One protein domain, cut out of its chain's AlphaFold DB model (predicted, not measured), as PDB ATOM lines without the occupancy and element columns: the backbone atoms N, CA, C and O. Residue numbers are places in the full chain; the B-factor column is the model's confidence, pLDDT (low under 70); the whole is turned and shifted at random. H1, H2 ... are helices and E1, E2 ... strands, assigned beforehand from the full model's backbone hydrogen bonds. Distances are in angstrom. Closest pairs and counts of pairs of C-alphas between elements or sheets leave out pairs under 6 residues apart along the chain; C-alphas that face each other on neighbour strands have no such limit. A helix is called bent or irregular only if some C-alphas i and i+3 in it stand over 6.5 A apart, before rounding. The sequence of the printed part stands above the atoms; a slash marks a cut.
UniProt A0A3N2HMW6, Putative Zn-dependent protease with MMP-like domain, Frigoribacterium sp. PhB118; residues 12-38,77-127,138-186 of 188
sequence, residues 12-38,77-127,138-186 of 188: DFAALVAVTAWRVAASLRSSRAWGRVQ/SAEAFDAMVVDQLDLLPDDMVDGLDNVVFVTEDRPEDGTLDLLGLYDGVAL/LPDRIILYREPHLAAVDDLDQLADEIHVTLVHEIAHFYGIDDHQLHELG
ATOM      1  N   ASP A  12      29.893 -29.115  21.823       53.06
ATOM      2  CA  ASP A  12      29.626 -27.707  21.545       53.06
ATOM      3  C   ASP A  12      30.308 -26.750  22.540       53.06
ATOM      4  O   ASP A  12      30.733 -25.679  22.123       53.06
ATOM      5  N   PHE A  13      30.526 -27.136  23.808       50.94
ATOM      6  CA  PHE A  13      31.190 -26.284  24.812       50.94
ATOM      7  C   PHE A  13      32.694 -26.143  24.544       50.94
ATOM      8  O   PHE A  13      33.239 -25.045  24.555       50.94
ATOM      9  N   ALA A  14      33.363 -27.252  24.213       48.81
ATOM     10  CA  ALA A  14      34.762 -27.233  23.785       48.81
ATOM     11  C   ALA A  14      34.948 -26.417  22.491       48.81
ATOM     12  O   ALA A  14      35.930 -25.689  22.350       48.81
ATOM     13  N   ALA A  15      33.984 -26.485  21.564       49.25
ATOM     14  CA  ALA A  15      33.972 -25.642  20.372       49.25
ATOM     15  C   ALA A  15      33.717 -24.161  20.703       49.25
ATOM     16  O   ALA A  15      34.297 -23.295  20.058       49.25
ATOM     17  N   LEU A  16      32.900 -23.862  21.714       51.00
ATOM     18  CA  LEU A  16      32.625 -22.513  22.207       51.00
ATOM     19  C   LEU A  16      33.860 -21.871  22.844       51.00
ATOM     20  O   LEU A  16      34.259 -20.783  22.434       51.00
ATOM     21  N   VAL A  17      34.519 -22.600  23.751       49.62
ATOM     22  CA  VAL A  17      35.820 -22.228  24.319       49.62
ATOM     23  C   VAL A  17      36.823 -22.007  23.183       49.62
ATOM     24  O   VAL A  17      37.440 -20.954  23.125       49.62
ATOM     25  N   ALA A  18      36.916 -22.908  22.198       45.47
ATOM     26  CA  ALA A  18      37.801 -22.746  21.038       45.47
ATOM     27  C   ALA A  18      37.444 -21.558  20.110       45.47
ATOM     28  O   ALA A  18      38.332 -20.946  19.516       45.47
ATOM     29  N   VAL A  19      36.166 -21.199  19.951       45.34
ATOM     30  CA  VAL A  19      35.725 -20.067  19.109       45.34
ATOM     31  C   VAL A  19      35.985 -18.726  19.796       45.34
ATOM     32  O   VAL A  19      36.436 -17.783  19.136       45.34
ATOM     33  N   THR A  20      35.752 -18.644  21.106       49.81
ATOM     34  CA  THR A  20      36.113 -17.483  21.932       49.81
ATOM     35  C   THR A  20      37.638 -17.312  21.958       49.81
ATOM     36  O   THR A  20      38.128 -16.221  21.658       49.81
ATOM     37  N   ALA A  21      38.390 -18.414  22.093       45.06
ATOM     38  CA  ALA A  21      39.846 -18.462  21.889       45.06
ATOM     39  C   ALA A  21      40.283 -17.852  20.576       45.06
ATOM     40  O   ALA A  21      41.211 -17.054  20.509       45.06
ATOM     41  N   TRP A  22      39.632 -18.279  19.493       36.69
ATOM     42  CA  TRP A  22      40.046 -17.938  18.148       36.69
ATOM     43  C   TRP A  22      39.871 -16.442  17.882       36.69
ATOM     44  O   TRP A  22      40.675 -15.859  17.153       36.69
ATOM     45  N   ARG A  23      38.869 -15.801  18.499       42.97
ATOM     46  CA  ARG A  23      38.686 -14.344  18.449       42.97
ATOM     47  C   ARG A  23      39.772 -13.600  19.229       42.97
ATOM     48  O   ARG A  23      40.338 -12.656  18.682       42.97
ATOM     49  N   VAL A  24      40.128 -14.074  20.422       41.50
ATOM     50  CA  VAL A  24      41.188 -13.482  21.257       41.50
ATOM     51  C   VAL A  24      42.572 -13.672  20.619       41.50
ATOM     52  O   VAL A  24      43.293 -12.707  20.376       41.50
ATOM     53  N   ALA A  25      42.910 -14.883  20.169       38.06
ATOM     54  CA  ALA A  25      44.141 -15.167  19.429       38.06
ATOM     55  C   ALA A  25      44.225 -14.431  18.073       38.06
ATOM     56  O   ALA A  25      45.316 -14.197  17.544       38.06
ATOM     57  N   ALA A  26      43.087 -14.059  17.474       35.84
ATOM     58  CA  ALA A  26      43.056 -13.206  16.289       35.84
ATOM     59  C   ALA A  26      43.313 -11.726  16.599       35.84
ATOM     60  O   ALA A  26      43.970 -11.086  15.774       35.84
ATOM     61  N   SER A  27      42.865 -11.225  17.755       38.47
ATOM     62  CA  SER A  27      43.193  -9.888  18.282       38.47
ATOM     63  C   SER A  27      44.690  -9.777  18.612       38.47
ATOM     64  O   SER A  27      45.390  -8.877  18.144       38.47
ATOM     65  N   LEU A  28      45.236 -10.799  19.281       39.25
ATOM     66  CA  LEU A  28      46.600 -10.812  19.826       39.25
ATOM     67  C   LEU A  28      47.724 -11.075  18.803       39.25
ATOM     68  O   LEU A  28      48.901 -10.909  19.125       39.25
ATOM     69  N   ARG A  29      47.414 -11.412  17.539       40.03
ATOM     70  CA  ARG A  29      48.424 -11.614  16.468       40.03
ATOM     71  C   ARG A  29      49.247 -10.361  16.121       40.03
ATOM     72  O   ARG A  29      50.201 -10.463  15.348       40.03
ATOM     73  N   SER A  30      48.900  -9.199  16.676       36.94
ATOM     74  CA  SER A  30      49.631  -7.936  16.511       36.94
ATOM     75  C   SER A  30      50.616  -7.616  17.648       36.94
ATOM     76  O   SER A  30      51.431  -6.704  17.485       36.94
ATOM     77  N   SER A  31      50.593  -8.337  18.775       38.84
ATOM     78  CA  SER A  31      51.271  -7.899  20.004       38.84
ATOM     79  C   SER A  31      52.280  -8.929  20.516       38.84
ATOM     80  O   SER A  31      52.049 -10.133  20.510       38.84
ATOM     81  N   ARG A  32      53.443  -8.455  20.987       42.12
ATOM     82  CA  ARG A  32      54.563  -9.283  21.496       42.12
ATOM     83  C   ARG A  32      54.253  -9.991  22.836       42.12
ATOM     84  O   ARG A  32      55.157 -10.582  23.425       42.12
ATOM     85  N   ALA A  33      53.001  -9.942  23.294       38.88
ATOM     86  CA  ALA A  33      52.498 -10.474  24.562       38.88
ATOM     87  C   ALA A  33      52.377 -12.013  24.593       38.88
ATOM     88  O   ALA A  33      52.445 -12.612  25.666       38.88
ATOM     89  N   TRP A  34      52.332 -12.670  23.424       36.00
ATOM     90  CA  TRP A  34      52.199 -14.134  23.295       36.00
ATOM     91  C   TRP A  34      53.264 -14.931  24.078       36.00
ATOM     92  O   TRP A  34      53.034 -16.053  24.510       36.00
ATOM     93  N   GLY A  35      54.448 -14.353  24.308       31.58
ATOM     94  CA  GLY A  35      55.544 -15.034  25.000       31.58
ATOM     95  C   GLY A  35      55.456 -15.084  26.532       31.58
ATOM     96  O   GLY A  35      56.350 -15.689  27.128       31.58
ATOM     97  N   ARG A  36      54.479 -14.426  27.184       39.84
ATOM     98  CA  ARG A  36      54.338 -14.392  28.661       39.84
ATOM     99  C   ARG A  36      53.112 -15.138  29.193       39.84
ATOM    100  O   ARG A  36      53.262 -15.805  30.212       39.84
ATOM    101  N   VAL A  37      51.997 -15.152  28.459       36.59
ATOM    102  CA  VAL A  37      50.789 -15.934  28.805       36.59
ATOM    103  C   VAL A  37      51.114 -17.434  28.940       36.59
ATOM    104  O   VAL A  37      50.676 -18.086  29.883       36.59
ATOM    105  N   GLN A  38      52.026 -17.961  28.108       33.94
ATOM    106  CA  GLN A  38      52.529 -19.342  28.215       33.94
ATOM    107  C   GLN A  38      53.342 -19.660  29.489       33.94
ATOM    108  O   GLN A  38      53.596 -20.833  29.751       33.94
ATOM    109  N   SER A  77      41.788   2.577  38.616       92.69
ATOM    110  CA  SER A  77      41.159   2.392  39.929       92.69
ATOM    111  C   SER A  77      40.529   1.002  40.057       92.69
ATOM    112  O   SER A  77      40.235   0.352  39.052       92.69
ATOM    113  N   ALA A  78      40.292   0.556  41.292       90.06
ATOM    114  CA  ALA A  78      39.601  -0.707  41.544       90.06
ATOM    115  C   ALA A  78      38.234  -0.745  40.842       90.06
ATOM    116  O   ALA A  78      37.935  -1.690  40.131       90.06
ATOM    117  N   GLU A  79      37.461   0.340  40.907       91.56
ATOM    118  CA  GLU A  79      36.149   0.424  40.253       91.56
ATOM    119  C   GLU A  79      36.239   0.382  38.722       91.56
ATOM    120  O   GLU A  79      35.331  -0.121  38.061       91.56
ATOM    121  N   ALA A  80      37.313   0.930  38.144       92.56
ATOM    122  CA  ALA A  80      37.551   0.852  36.707       92.56
ATOM    123  C   ALA A  80      37.898  -0.581  36.286       92.56
ATOM    124  O   ALA A  80      37.386  -1.057  35.277       92.56
ATOM    125  N   PHE A  81      38.715  -1.276  37.079       92.88
ATOM    126  CA  PHE A  81      39.021  -2.686  36.859       92.88
ATOM    127  C   PHE A  81      37.767  -3.562  36.992       92.88
ATOM    128  O   PHE A  81      37.491  -4.355  36.099       92.88
ATOM    129  N   ASP A  82      36.951  -3.355  38.028       92.31
ATOM    130  CA  ASP A  82      35.678  -4.062  38.225       92.31
ATOM    131  C   ASP A  82      34.744  -3.898  37.022       92.31
ATOM    132  O   ASP A  82      34.146  -4.865  36.551       92.31
ATOM    133  N   ALA A  83      34.640  -2.673  36.494       93.56
ATOM    134  CA  ALA A  83      33.851  -2.394  35.300       93.56
ATOM    135  C   ALA A  83      34.387  -3.153  34.076       93.56
ATOM    136  O   ALA A  83      33.599  -3.732  33.335       93.56
ATOM    137  N   MET A  84      35.711  -3.218  33.898       94.38
ATOM    138  CA  MET A  84      36.321  -4.000  32.817       94.38
ATOM    139  C   MET A  84      36.055  -5.500  32.969       94.38
ATOM    140  O   MET A  84      35.771  -6.161  31.974       94.38
ATOM    141  N   VAL A  85      36.104  -6.045  34.189       91.94
ATOM    142  CA  VAL A  85      35.755  -7.451  34.457       91.94
ATOM    143  C   VAL A  85      34.302  -7.731  34.081       91.94
ATOM    144  O   VAL A  85      34.035  -8.727  33.412       91.94
ATOM    145  N   VAL A  86      33.371  -6.844  34.444       92.19
ATOM    146  CA  VAL A  86      31.956  -6.963  34.051       92.19
ATOM    147  C   VAL A  86      31.796  -6.897  32.532       92.19
ATOM    148  O   VAL A  86      31.134  -7.760  31.962       92.19
ATOM    149  N   ASP A  87      32.452  -5.942  31.869       93.38
ATOM    150  CA  ASP A  87      32.415  -5.827  30.409       93.38
ATOM    151  C   ASP A  87      32.934  -7.108  29.734       93.38
ATOM    152  O   ASP A  87      32.377  -7.547  28.730       93.38
ATOM    153  N   GLN A  88      33.981  -7.739  30.280       92.56
ATOM    154  CA  GLN A  88      34.498  -9.000  29.746       92.56
ATOM    155  C   GLN A  88      33.586 -10.195  30.036       92.56
ATOM    156  O   GLN A  88      33.457 -11.059  29.168       92.56
ATOM    157  N   LEU A  89      32.925 -10.238  31.195       87.50
ATOM    158  CA  LEU A  89      31.909 -11.247  31.505       87.50
ATOM    159  C   LEU A  89      30.727 -11.172  30.529       87.50
ATOM    160  O   LEU A  89      30.294 -12.208  30.033       87.50
ATOM    161  N   ASP A  90      30.265  -9.968  30.186       89.62
ATOM    162  CA  ASP A  90      29.165  -9.750  29.231       89.62
ATOM    163  C   ASP A  90      29.524 -10.153  27.785       89.62
ATOM    164  O   ASP A  90      28.645 -10.329  26.936       89.62
ATOM    165  N   LEU A  91      30.818 -10.296  27.478       88.44
ATOM    166  CA  LEU A  91      31.303 -10.800  26.190       88.44
ATOM    167  C   LEU A  91      31.397 -12.327  26.145       88.44
ATOM    168  O   LEU A  91      31.565 -12.890  25.053       88.44
ATOM    169  N   LEU A  92      31.312 -12.997  27.297       85.06
ATOM    170  CA  LEU A  92      31.304 -14.448  27.342       85.06
ATOM    171  C   LEU A  92      29.987 -14.981  26.773       85.06
ATOM    172  O   LEU A  92      28.923 -14.403  26.986       85.06
ATOM    173  N   PRO A  93      30.025 -16.095  26.036       83.25
ATOM    174  CA  PRO A  93      28.801 -16.703  25.539       83.25
ATOM    175  C   PRO A  93      27.909 -17.238  26.666       83.25
ATOM    176  O   PRO A  93      28.420 -17.843  27.607       83.25
ATOM    177  N   ASP A  94      26.587 -17.105  26.511       79.38
ATOM    178  CA  ASP A  94      25.580 -17.528  27.502       79.38
ATOM    179  C   ASP A  94      25.802 -18.972  27.999       79.38
ATOM    180  O   ASP A  94      25.824 -19.226  29.201       79.38
ATOM    181  N   ASP A  95      26.110 -19.909  27.093       76.19
ATOM    182  CA  ASP A  95      26.366 -21.319  27.433       76.19
ATOM    183  C   ASP A  95      27.556 -21.516  28.403       76.19
ATOM    184  O   ASP A  95      27.631 -22.542  29.084       76.19
ATOM    185  N   MET A  96      28.504 -20.567  28.462       78.38
ATOM    186  CA  MET A  96      29.628 -20.590  29.410       78.38
ATOM    187  C   MET A  96      29.261 -20.080  30.800       78.38
ATOM    188  O   MET A  96      29.884 -20.498  31.774       78.38
ATOM    189  N   VAL A  97      28.278 -19.186  30.901       78.81
ATOM    190  CA  VAL A  97      27.881 -18.555  32.167       78.81
ATOM    191  C   VAL A  97      26.651 -19.218  32.789       78.81
ATOM    192  O   VAL A  97      26.522 -19.229  34.011       78.81
ATOM    193  N   ASP A  98      25.801 -19.862  31.987       76.81
ATOM    194  CA  ASP A  98      24.558 -20.510  32.427       76.81
ATOM    195  C   ASP A  98      24.773 -21.632  33.459       76.81
ATOM    196  O   ASP A  98      23.879 -21.933  34.247       76.81
ATOM    197  N   GLY A  99      25.945 -22.277  33.485       72.94
ATOM    198  CA  GLY A  99      26.247 -23.325  34.470       72.94
ATOM    199  C   GLY A  99      26.936 -22.826  35.744       72.94
ATOM    200  O   GLY A  99      27.277 -23.657  36.586       72.94
ATOM    201  N   LEU A 100      27.127 -21.511  35.894       77.88
ATOM    202  CA  LEU A 100      27.747 -20.872  37.061       77.88
ATOM    203  C   LEU A 100      26.731 -20.535  38.172       77.88
ATOM    204  O   LEU A 100      26.981 -19.668  39.013       77.88
ATOM    205  N   ASP A 101      25.582 -21.219  38.208       66.69
ATOM    206  CA  ASP A 101      24.614 -21.145  39.305       66.69
ATOM    207  C   ASP A 101      25.326 -21.457  40.638       66.69
ATOM    208  O   ASP A 101      25.623 -22.618  40.915       66.69
ATOM    209  N   ASN A 102      25.566 -20.439  41.476       74.50
ATOM    210  CA  ASN A 102      26.331 -20.484  42.740       74.50
ATOM    211  C   ASN A 102      27.841 -20.169  42.648       74.50
ATOM    212  O   ASN A 102      28.577 -20.499  43.578       74.50
ATOM    213  N   VAL A 103      28.294 -19.479  41.598       82.06
ATOM    214  CA  VAL A 103      29.623 -18.843  41.559       82.06
ATOM    215  C   VAL A 103      29.488 -17.324  41.692       82.06
ATOM    216  O   VAL A 103      28.600 -16.714  41.096       82.06
ATOM    217  N   VAL A 104      30.365 -16.696  42.475       84.94
ATOM    218  CA  VAL A 104      30.511 -15.236  42.536       84.94
ATOM    219  C   VAL A 104      31.872 -14.812  41.996       84.94
ATOM    220  O   VAL A 104      32.894 -15.404  42.337       84.94
ATOM    221  N   PHE A 105      31.882 -13.763  41.179       86.31
ATOM    222  CA  PHE A 105      33.109 -13.122  40.717       86.31
ATOM    223  C   PHE A 105      33.507 -12.025  41.699       86.31
ATOM    224  O   PHE A 105      32.674 -11.209  42.100       86.31
ATOM    225  N   VAL A 106      34.768 -12.033  42.110       88.69
ATOM    226  CA  VAL A 106      35.335 -11.097  43.078       88.69
ATOM    227  C   VAL A 106      36.604 -10.509  42.484       88.69
ATOM    228  O   VAL A 106      37.387 -11.209  41.854       88.69
ATOM    229  N   THR A 107      36.817  -9.225  42.703       92.06
ATOM    230  CA  THR A 107      38.055  -8.536  42.364       92.06
ATOM    231  C   THR A 107      38.785  -8.165  43.646       92.06
ATOM    232  O   THR A 107      38.194  -7.680  44.612       92.06
ATOM    233  N   GLU A 108      40.086  -8.422  43.675       91.06
ATOM    234  CA  GLU A 108      40.965  -8.046  44.777       91.06
ATOM    235  C   GLU A 108      42.206  -7.352  44.220       91.06
ATOM    236  O   GLU A 108      42.582  -7.551  43.067       91.06
ATOM    237  N   ASP A 109      42.867  -6.517  45.021       89.06
ATOM    238  CA  ASP A 109      44.074  -5.834  44.551       89.06
ATOM    239  C   ASP A 109      45.235  -6.814  44.363       89.06
ATOM    240  O   ASP A 109      45.936  -6.764  43.352       89.06
ATOM    241  N   ARG A 110      45.434  -7.724  45.323       86.69
ATOM    242  CA  ARG A 110      46.592  -8.618  45.369       86.69
ATOM    243  C   ARG A 110      46.296  -9.871  46.199       86.69
ATOM    244  O   ARG A 110      45.582  -9.747  47.195       86.69
ATOM    245  N   PRO A 111      46.874 -11.037  45.858       82.69
ATOM    246  CA  PRO A 111      46.784 -12.235  46.694       82.69
ATOM    247  C   PRO A 111      47.452 -12.048  48.065       82.69
ATOM    248  O   PRO A 111      48.320 -11.188  48.244       82.69
ATOM    249  N   GLU A 112      47.070 -12.883  49.040       79.06
ATOM    250  CA  GLU A 112      47.556 -12.806  50.431       79.06
ATOM    251  C   GLU A 112      49.079 -12.977  50.562       79.06
ATOM    252  O   GLU A 112      49.703 -12.387  51.445       79.06
ATOM    253  N   ASP A 113      49.685 -13.774  49.682       77.38
ATOM    254  CA  ASP A 113      51.133 -13.996  49.625       77.38
ATOM    255  C   ASP A 113      51.893 -12.852  48.923       77.38
ATOM    256  O   ASP A 113      53.126 -12.828  48.915       77.38
ATOM    257  N   GLY A 114      51.165 -11.880  48.364       78.38
ATOM    258  CA  GLY A 114      51.705 -10.725  47.661       78.38
ATOM    259  C   GLY A 114      52.263 -11.024  46.269       78.38
ATOM    260  O   GLY A 114      52.856 -10.118  45.670       78.38
ATOM    261  N   THR A 115      52.098 -12.243  45.742       78.06
ATOM    262  CA  THR A 115      52.618 -12.598  44.418       78.06
ATOM    263  C   THR A 115      51.972 -11.770  43.302       78.06
ATOM    264  O   THR A 115      50.857 -11.268  43.429       78.06
ATOM    265  N   LEU A 116      52.703 -11.607  42.198       82.69
ATOM    266  CA  LEU A 116      52.184 -11.057  40.941       82.69
ATOM    267  C   LEU A 116      51.968 -12.140  39.879       82.69
ATOM    268  O   LEU A 116      51.502 -11.841  38.785       82.69
ATOM    269  N   ASP A 117      52.301 -13.390  40.203       76.06
ATOM    270  CA  ASP A 117      52.223 -14.494  39.252       76.06
ATOM    271  C   ASP A 117      50.808 -15.091  39.158       76.06
ATOM    272  O   ASP A 117      50.484 -15.741  38.164       76.06
ATOM    273  N   LEU A 118      49.953 -14.834  40.152       81.69
ATOM    274  CA  LEU A 118      48.579 -15.324  40.222       81.69
ATOM    275  C   LEU A 118      47.600 -14.245  39.739       81.69
ATOM    276  O   LEU A 118      47.374 -13.255  40.431       81.69
ATOM    277  N   LEU A 119      47.033 -14.443  38.548       84.19
ATOM    278  CA  LEU A 119      46.071 -13.512  37.940       84.19
ATOM    279  C   LEU A 119      44.636 -13.766  38.410       84.19
ATOM    280  O   LEU A 119      43.887 -12.824  38.658       84.19
ATOM    281  N   GLY A 120      44.278 -15.040  38.560       83.88
ATOM    282  CA  GLY A 120      42.967 -15.479  39.007       83.88
ATOM    283  C   GLY A 120      43.066 -16.673  39.947       83.88
ATOM    284  O   GLY A 120      44.077 -17.374  39.968       83.88
ATOM    285  N   LEU A 121      42.038 -16.863  40.769       83.62
ATOM    286  CA  LEU A 121      41.927 -17.986  41.688       83.62
ATOM    287  C   LEU A 121      40.476 -18.441  41.804       83.62
ATOM    288  O   LEU A 121      39.611 -17.696  42.271       83.62
ATOM    289  N   TYR A 122      40.231 -19.706  41.484       81.94
ATOM    290  CA  TYR A 122      39.040 -20.408  41.934       81.94
ATOM    291  C   TYR A 122      39.169 -20.830  43.409       81.94
ATOM    292  O   TYR A 122      39.929 -21.738  43.752       81.94
ATOM    293  N   ASP A 123      38.385 -20.202  44.285       74.50
ATOM    294  CA  ASP A 123      38.238 -20.576  45.691       74.50
ATOM    295  C   ASP A 123      36.872 -21.232  45.929       74.50
ATOM    296  O   ASP A 123      35.848 -20.576  46.158       74.50
ATOM    297  N   GLY A 124      36.862 -22.562  45.857       65.00
ATOM    298  CA  GLY A 124      35.726 -23.379  46.260       65.00
ATOM    299  C   GLY A 124      35.855 -23.782  47.723       65.00
ATOM    300  O   GLY A 124      36.802 -24.481  48.094       65.00
ATOM    301  N   VAL A 125      34.887 -23.411  48.566       51.59
ATOM    302  CA  VAL A 125      34.892 -23.808  49.983       51.59
ATOM    303  C   VAL A 125      34.775 -25.330  50.064       51.59
ATOM    304  O   VAL A 125      33.693 -25.913  49.933       51.59
ATOM    305  N   ALA A 126      35.898 -26.003  50.318       39.81
ATOM    306  CA  ALA A 126      35.905 -27.433  50.547       39.81
ATOM    307  C   ALA A 126      34.957 -27.756  51.715       39.81
ATOM    308  O   ALA A 126      35.077 -27.236  52.824       39.81
ATOM    309  N   LEU A 127      34.019 -28.674  51.471       41.47
ATOM    310  CA  LEU A 127      33.049 -29.232  52.424       41.47
ATOM    311  C   LEU A 127      33.635 -29.751  53.763       41.47
ATOM    312  O   LEU A 127      32.883 -30.259  54.595       41.47
ATOM    313  N   LEU A 138      27.568 -21.807  50.731       58.22
ATOM    314  CA  LEU A 138      28.257 -20.585  50.321       58.22
ATOM    315  C   LEU A 138      28.603 -20.722  48.832       58.22
ATOM    316  O   LEU A 138      28.947 -21.833  48.412       58.22
ATOM    317  N   PRO A 139      28.472 -19.649  48.039       66.62
ATOM    318  CA  PRO A 139      28.865 -19.683  46.643       66.62
ATOM    319  C   PRO A 139      30.367 -19.914  46.513       66.62
ATOM    320  O   PRO A 139      31.148 -19.416  47.330       66.62
ATOM    321  N   ASP A 140      30.748 -20.664  45.485       80.69
ATOM    322  CA  ASP A 140      32.140 -20.756  45.056       80.69
ATOM    323  C   ASP A 140      32.575 -19.388  44.513       80.69
ATOM    324  O   ASP A 140      31.744 -18.595  44.055       80.69
ATOM    325  N   ARG A 141      33.864 -19.064  44.597       83.00
ATOM    326  CA  ARG A 141      34.373 -17.740  44.225       83.00
ATOM    327  C   ARG A 141      35.398 -17.856  43.109       83.00
ATOM    328  O   ARG A 141      36.292 -18.686  43.193       83.00
ATOM    329  N   ILE A 142      35.291 -16.997  42.102       86.56
ATOM    330  CA  ILE A 142      36.364 -16.740  41.137       86.56
ATOM    331  C   ILE A 142      36.912 -15.356  41.457       86.56
ATOM    332  O   ILE A 142      36.198 -14.360  41.333       86.56
ATOM    333  N   ILE A 143      38.155 -15.304  41.920       88.25
ATOM    334  CA  ILE A 143      38.842 -14.079  42.321       88.25
ATOM    335  C   ILE A 143      39.765 -13.654  41.180       88.25
ATOM    336  O   ILE A 143      40.526 -14.481  40.693       88.25
ATOM    337  N   LEU A 144      39.716 -12.388  40.762       90.38
ATOM    338  CA  LEU A 144      40.676 -11.781  39.836       90.38
ATOM    339  C   LEU A 144      41.507 -10.735  40.574       90.38
ATOM    340  O   LEU A 144      40.960  -9.889  41.286       90.38
ATOM    341  N   TYR A 145      42.821 -10.765  40.370       90.38
ATOM    342  CA  TYR A 145      43.749  -9.878  41.058       90.38
ATOM    343  C   TYR A 145      44.196  -8.718  40.167       90.38
ATOM    344  O   TYR A 145      44.908  -8.898  39.177       90.38
ATOM    345  N   ARG A 146      43.821  -7.495  40.548       93.31
ATOM    346  CA  ARG A 146      44.057  -6.280  39.762       93.31
ATOM    347  C   ARG A 146      45.539  -5.976  39.559       93.31
ATOM    348  O   ARG A 146      45.955  -5.753  38.429       93.31
ATOM    349  N   GLU A 147      46.348  -5.941  40.619       90.69
ATOM    350  CA  GLU A 147      47.771  -5.595  40.492       90.69
ATOM    351  C   GLU A 147      48.559  -6.608  39.641       90.69
ATOM    352  O   GLU A 147      49.324  -6.161  38.783       90.69
ATOM    353  N   PRO A 148      48.369  -7.935  39.798       90.06
ATOM    354  CA  PRO A 148      48.918  -8.934  38.880       90.06
ATOM    355  C   PRO A 148      48.553  -8.683  37.412       90.06
ATOM    356  O   PRO A 148      49.438  -8.678  36.557       90.06
ATOM    357  N   HIS A 149      47.282  -8.391  37.119       88.69
ATOM    358  CA  HIS A 149      46.842  -8.071  35.760       88.69
ATOM    359  C   HIS A 149      47.504  -6.805  35.205       88.69
ATOM    360  O   HIS A 149      48.008  -6.816  34.083       88.69
ATOM    361  N   LEU A 150      47.558  -5.724  35.988       88.69
ATOM    362  CA  LEU A 150      48.182  -4.465  35.568       88.69
ATOM    363  C   LEU A 150      49.694  -4.606  35.354       88.69
ATOM    364  O   LEU A 150      50.240  -3.994  34.440       88.69
ATOM    365  N   ALA A 151      50.365  -5.448  36.142       85.69
ATOM    366  CA  ALA A 151      51.788  -5.740  35.980       85.69
ATOM    367  C   ALA A 151      52.098  -6.613  34.746       85.69
ATOM    368  O   ALA A 151      53.234  -6.622  34.267       85.69
ATOM    369  N   ALA A 152      51.119  -7.365  34.234       81.00
ATOM    370  CA  ALA A 152      51.317  -8.303  33.129       81.00
ATOM    371  C   ALA A 152      51.289  -7.639  31.736       81.00
ATOM    372  O   ALA A 152      51.887  -8.171  30.791       81.00
ATOM    373  N   VAL A 153      50.629  -6.484  31.610       84.00
ATOM    374  CA  VAL A 153      50.284  -5.846  30.329       84.00
ATOM    375  C   VAL A 153      50.776  -4.402  30.238       84.00
ATOM    376  O   VAL A 153      50.986  -3.741  31.249       84.00
ATOM    377  N   ASP A 154      50.944  -3.897  29.014       83.88
ATOM    378  CA  ASP A 154      51.496  -2.554  28.780       83.88
ATOM    379  C   ASP A 154      50.412  -1.480  28.514       83.88
ATOM    380  O   ASP A 154      50.720  -0.287  28.524       83.88
ATOM    381  N   ASP A 155      49.158  -1.871  28.239       85.56
ATOM    382  CA  ASP A 155      48.061  -0.953  27.898       85.56
ATOM    383  C   ASP A 155      46.656  -1.515  28.218       85.56
ATOM    384  O   ASP A 155      46.489  -2.703  28.500       85.56
ATOM    385  N   LEU A 156      45.636  -0.644  28.204       87.31
ATOM    386  CA  LEU A 156      44.258  -0.992  28.590       87.31
ATOM    387  C   LEU A 156      43.575  -1.987  27.642       87.31
ATOM    388  O   LEU A 156      42.713  -2.741  28.091       87.31
ATOM    389  N   ASP A 157      43.938  -1.998  26.358       86.94
ATOM    390  CA  ASP A 157      43.366  -2.952  25.401       86.94
ATOM    391  C   ASP A 157      43.899  -4.358  25.713       86.94
ATOM    392  O   ASP A 157      43.134  -5.319  25.793       86.94
ATOM    393  N   GLN A 158      45.201  -4.468  25.998       84.38
ATOM    394  CA  GLN A 158      45.813  -5.705  26.481       84.38
ATOM    395  C   GLN A 158      45.249  -6.138  27.837       84.38
ATOM    396  O   GLN A 158      45.070  -7.330  28.055       84.38
ATOM    397  N   LEU A 159      44.951  -5.197  28.738       89.25
ATOM    398  CA  LEU A 159      44.321  -5.502  30.024       89.25
ATOM    399  C   LEU A 159      42.947  -6.152  29.839       89.25
ATOM    400  O   LEU A 159      42.645  -7.137  30.507       89.25
ATOM    401  N   ALA A 160      42.128  -5.624  28.927       89.12
ATOM    402  CA  ALA A 160      40.828  -6.203  28.610       89.12
ATOM    403  C   ALA A 160      40.966  -7.626  28.043       89.12
ATOM    404  O   ALA A 160      40.271  -8.533  28.504       89.12
ATOM    405  N   ASP A 161      41.893  -7.828  27.101       84.31
ATOM    406  CA  ASP A 161      42.188  -9.151  26.537       84.31
ATOM    407  C   ASP A 161      42.677 -10.132  27.626       84.31
ATOM    408  O   ASP A 161      42.219 -11.272  27.675       84.31
ATOM    409  N   GLU A 162      43.557  -9.696  28.533       86.81
ATOM    410  CA  GLU A 162      44.094 -10.531  29.616       86.81
ATOM    411  C   GLU A 162      43.005 -10.931  30.622       86.81
ATOM    412  O   GLU A 162      42.887 -12.104  30.968       86.81
ATOM    413  N   ILE A 163      42.158  -9.984  31.046       90.25
ATOM    414  CA  ILE A 163      40.996 -10.265  31.907       90.25
ATOM    415  C   ILE A 163      40.087 -11.305  31.242       90.25
ATOM    416  O   ILE A 163      39.657 -12.259  31.889       90.25
ATOM    417  N   HIS A 164      39.814 -11.146  29.944       89.38
ATOM    418  CA  HIS A 164      38.970 -12.072  29.195       89.38
ATOM    419  C   HIS A 164      39.543 -13.493  29.190       89.38
ATOM    420  O   HIS A 164      38.821 -14.462  29.427       89.38
ATOM    421  N   VAL A 165      40.848 -13.625  28.936       83.31
ATOM    422  CA  VAL A 165      41.550 -14.916  28.940       83.31
ATOM    423  C   VAL A 165      41.491 -15.565  30.319       83.31
ATOM    424  O   VAL A 165      41.125 -16.735  30.417       83.31
ATOM    425  N   THR A 166      41.789 -14.816  31.382       87.50
ATOM    426  CA  THR A 166      41.735 -15.331  32.756       87.50
ATOM    427  C   THR A 166      40.334 -15.813  33.115       87.50
ATOM    428  O   THR A 166      40.194 -16.930  33.602       87.50
ATOM    429  N   LEU A 167      39.281 -15.053  32.794       87.81
ATOM    430  CA  LEU A 167      37.899 -15.491  33.021       87.81
ATOM    431  C   LEU A 167      37.586 -16.809  32.305       87.81
ATOM    432  O   LEU A 167      37.025 -17.722  32.912       87.81
ATOM    433  N   VAL A 168      37.967 -16.936  31.031       85.12
ATOM    434  CA  VAL A 168      37.755 -18.171  30.264       85.12
ATOM    435  C   VAL A 168      38.501 -19.350  30.892       85.12
ATOM    436  O   VAL A 168      37.919 -20.430  30.991       85.12
ATOM    437  N   HIS A 169      39.746 -19.160  31.336       81.50
ATOM    438  CA  HIS A 169      40.530 -20.211  31.989       81.50
ATOM    439  C   HIS A 169      39.921 -20.650  33.324       81.50
ATOM    440  O   HIS A 169      39.688 -21.842  33.519       81.50
ATOM    441  N   GLU A 170      39.585 -19.710  34.210       86.38
ATOM    442  CA  GLU A 170      38.995 -20.038  35.514       86.38
ATOM    443  C   GLU A 170      37.639 -20.745  35.358       86.38
ATOM    444  O   GLU A 170      37.353 -21.733  36.041       86.38
ATOM    445  N   ILE A 171      36.816 -20.314  34.395       84.00
ATOM    446  CA  ILE A 171      35.543 -20.975  34.077       84.00
ATOM    447  C   ILE A 171      35.785 -22.368  33.474       84.00
ATOM    448  O   ILE A 171      35.104 -23.328  33.836       84.00
ATOM    449  N   ALA A 172      36.764 -22.528  32.581       79.56
ATOM    450  CA  ALA A 172      37.110 -23.834  32.022       79.56
ATOM    451  C   ALA A 172      37.545 -24.821  33.121       79.56
ATOM    452  O   ALA A 172      37.073 -25.964  33.143       79.56
ATOM    453  N   HIS A 173      38.361 -24.368  34.075       79.44
ATOM    454  CA  HIS A 173      38.752 -25.159  35.239       79.44
ATOM    455  C   HIS A 173      37.569 -25.495  36.151       79.44
ATOM    456  O   HIS A 173      37.475 -26.636  36.611       79.44
ATOM    457  N   PHE A 174      36.620 -24.574  36.346       79.50
ATOM    458  CA  PHE A 174      35.370 -24.858  37.061       79.50
ATOM    459  C   PHE A 174      34.595 -26.029  36.429       79.50
ATOM    460  O   PHE A 174      34.106 -26.916  37.137       79.50
ATOM    461  N   TYR A 175      34.555 -26.111  35.095       78.56
ATOM    462  CA  TYR A 175      33.953 -27.242  34.375       78.56
ATOM    463  C   TYR A 175      34.836 -28.501  34.309       78.56
ATOM    464  O   TYR A 175      34.403 -29.538  33.797       78.56
ATOM    465  N   GLY A 176      36.049 -28.453  34.864       75.50
ATOM    466  CA  GLY A 176      36.989 -29.570  34.907       75.50
ATOM    467  C   GLY A 176      37.745 -29.806  33.601       75.50
ATOM    468  O   GLY A 176      38.173 -30.935  33.363       75.50
ATOM    469  N   ILE A 177      37.874 -28.775  32.760       70.75
ATOM    470  CA  ILE A 177      38.773 -28.770  31.603       70.75
ATOM    471  C   ILE A 177      40.162 -28.356  32.097       70.75
ATOM    472  O   ILE A 177      40.314 -27.316  32.741       70.75
ATOM    473  N   ASP A 178      41.164 -29.189  31.831       69.19
ATOM    474  CA  ASP A 178      42.557 -28.909  32.192       69.19
ATOM    475  C   ASP A 178      43.329 -28.182  31.072       69.19
ATOM    476  O   ASP A 178      42.868 -28.066  29.931       69.19
ATOM    477  N   ASP A 179      44.536 -27.706  31.392       66.38
ATOM    478  CA  ASP A 179      45.399 -26.975  30.453       66.38
ATOM    479  C   ASP A 179      45.768 -27.792  29.214       66.38
ATOM    480  O   ASP A 179      45.945 -27.245  28.125       66.38
ATOM    481  N   HIS A 180      45.883 -29.114  29.352       64.81
ATOM    482  CA  HIS A 180      46.191 -29.987  28.225       64.81
ATOM    483  C   HIS A 180      45.022 -30.008  27.236       64.81
ATOM    484  O   HIS A 180      45.223 -29.899  26.026       64.81
ATOM    485  N   GLN A 181      43.793 -30.092  27.743       59.78
ATOM    486  CA  GLN A 181      42.590 -29.999  26.926       59.78
ATOM    487  C   GLN A 181      42.434 -28.609  26.291       59.78
ATOM    488  O   GLN A 181      42.044 -28.520  25.129       59.78
ATOM    489  N   LEU A 182      42.794 -27.528  26.990       65.31
ATOM    490  CA  LEU A 182      42.833 -26.179  26.409       65.31
ATOM    491  C   LEU A 182      43.886 -26.063  25.290       65.31
ATOM    492  O   LEU A 182      43.592 -25.534  24.214       65.31
ATOM    493  N   HIS A 183      45.081 -26.629  25.477       63.47
ATOM    494  CA  HIS A 183      46.138 -26.668  24.458       63.47
ATOM    495  C   HIS A 183      45.666 -27.374  23.178       63.47
ATOM    496  O   HIS A 183      45.879 -26.871  22.074       63.47
ATOM    497  N   GLU A 184      44.980 -28.514  23.306       58.66
ATOM    498  CA  GLU A 184      44.393 -29.242  22.171       58.66
ATOM    499  C   GLU A 184      43.324 -28.426  21.424       58.66
ATOM    500  O   GLU A 184      43.133 -28.606  20.218       58.66
ATOM    501  N   LEU A 185      42.669 -27.491  22.117       57.78
ATOM    502  CA  LEU A 185      41.702 -26.544  21.557       57.78
ATOM    503  C   LEU A 185      42.358 -25.274  20.977       57.78
ATOM    504  O   LEU A 185      41.654 -24.429  20.420       57.78
ATOM    505  N   GLY A 186      43.691 -25.162  21.038       52.84
ATOM    506  CA  GLY A 186      44.477 -24.081  20.433       52.84
ATOM    507  C   GLY A 186      44.937 -22.980  21.391       52.84
ATOM    508  O   GLY A 186      45.308 -21.906  20.918       52.84
TER     509      GLY A 186
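This is residues 12 to 38, 77 to 127 and 138 to 186 of the 188 residues of the protein "Putative Zn-dependent protease with MMP-like domain" of Frigoribacterium sp. PhB118 (UniProt A0A3N2HMW6). A small three-stranded sheet, E1 E3 E2, is covered on one face by the helices H3 and H6, and the long helix H6 runs through the middle between that sheet and the equally long H1. H5 packs on H6 near one end, H7 sits near its other end, and the short H2 and H4 lie at the rim. The printed part has 127 residues, mostly helix, in the order H1 H2 H3 H4 E1 E2 E3 H5 H6 H7; the sheet is mixed. It is compact, with a radius of gyration of the C-alphas of 14.2 A and spans of 44 by 37 by 25 A.

In the sheet, inner strand E3, residues 140 to 145, is parallel to edge strand E1, residues 103 to 108, with N 106 and O 142 at 2.8 A, and antiparallel to edge strand E2, residues 120 to 123, with N 121 and O 143 at 2.8 A. H3, residues 78 to 90, and H6, residues 156 to 174, are on the same face, two layers, helices over one face of a sheet. H6 is over E3 and E2 at a height over the sheet of 9.6 A and runs along the strands, at 26 degrees to E3 on the local plane. H3 is over E1 and only just along the strands, at 28 degrees on the local plane. H6 is the hub, touching three helices. Residues 84 to 89 of H3 touch its residues 160 to 167, closest at C-alphas 88 and 164, 5.5 A, at a steep tilt of 61 degrees, the same way. H1, residues 12 to 30, touches H6 with residues 17 to 24 alone, closest at C-alphas 24 and 161, 6.9 A, at a shallow tilt of 23 degrees, opposite ways. H5, residues 146 to 152, touches residues 159 to 163 of H6, closest at C-alphas 149 and 159, 6.8 A, at a tilt of 69 degrees, only just steep, opposite ways; it only grazes the sheet. The helix packing is only just mostly crossed, 1 of 3 tilts being shallow. H7, residues 179 to 184, is near H1 and H6. H2, residues 34 to 38, and H4, residues 94 to 97, are close to H1 but not clearly touching. Each O i to N i+4 pair is within hydrogen-bond range in H3, H5, H6 and H7, while H1 has 14 of 15 within range; H4 is too short for any O i to N i+4 pair and has its 1 O i to N i+3 pair within range, and H2 has 0 of 1 O i to N i+4 pairs and 0 of 2 O i to N i+3 pairs within range.

H1 begins at C-alpha 12 (29.626, -27.707, 21.545) and is 28.6 A long; it is only just irregular, C-alphas 27 and 30 being 7.0 A apart. H6 is 26.8 A, H3 18.5 A, E3 16.4 A and E1 16.0 A long. H7 ends at C-alpha 184 (44.393, -29.242, 22.171).

The C-alphas farthest apart, of Ser 30 and Leu 127, are 44.9 A apart. Residues 39 to 76 and 128 to 137 are cut out, with C-alpha gaps of 27.2 A and 10.1 A. Of the links printed whole, E1 to E2 is long and the others are tight. Mean pLDDT of the printed part is 72.6; residues 12 to 38 and 178 to 186 are among the 43 under 70.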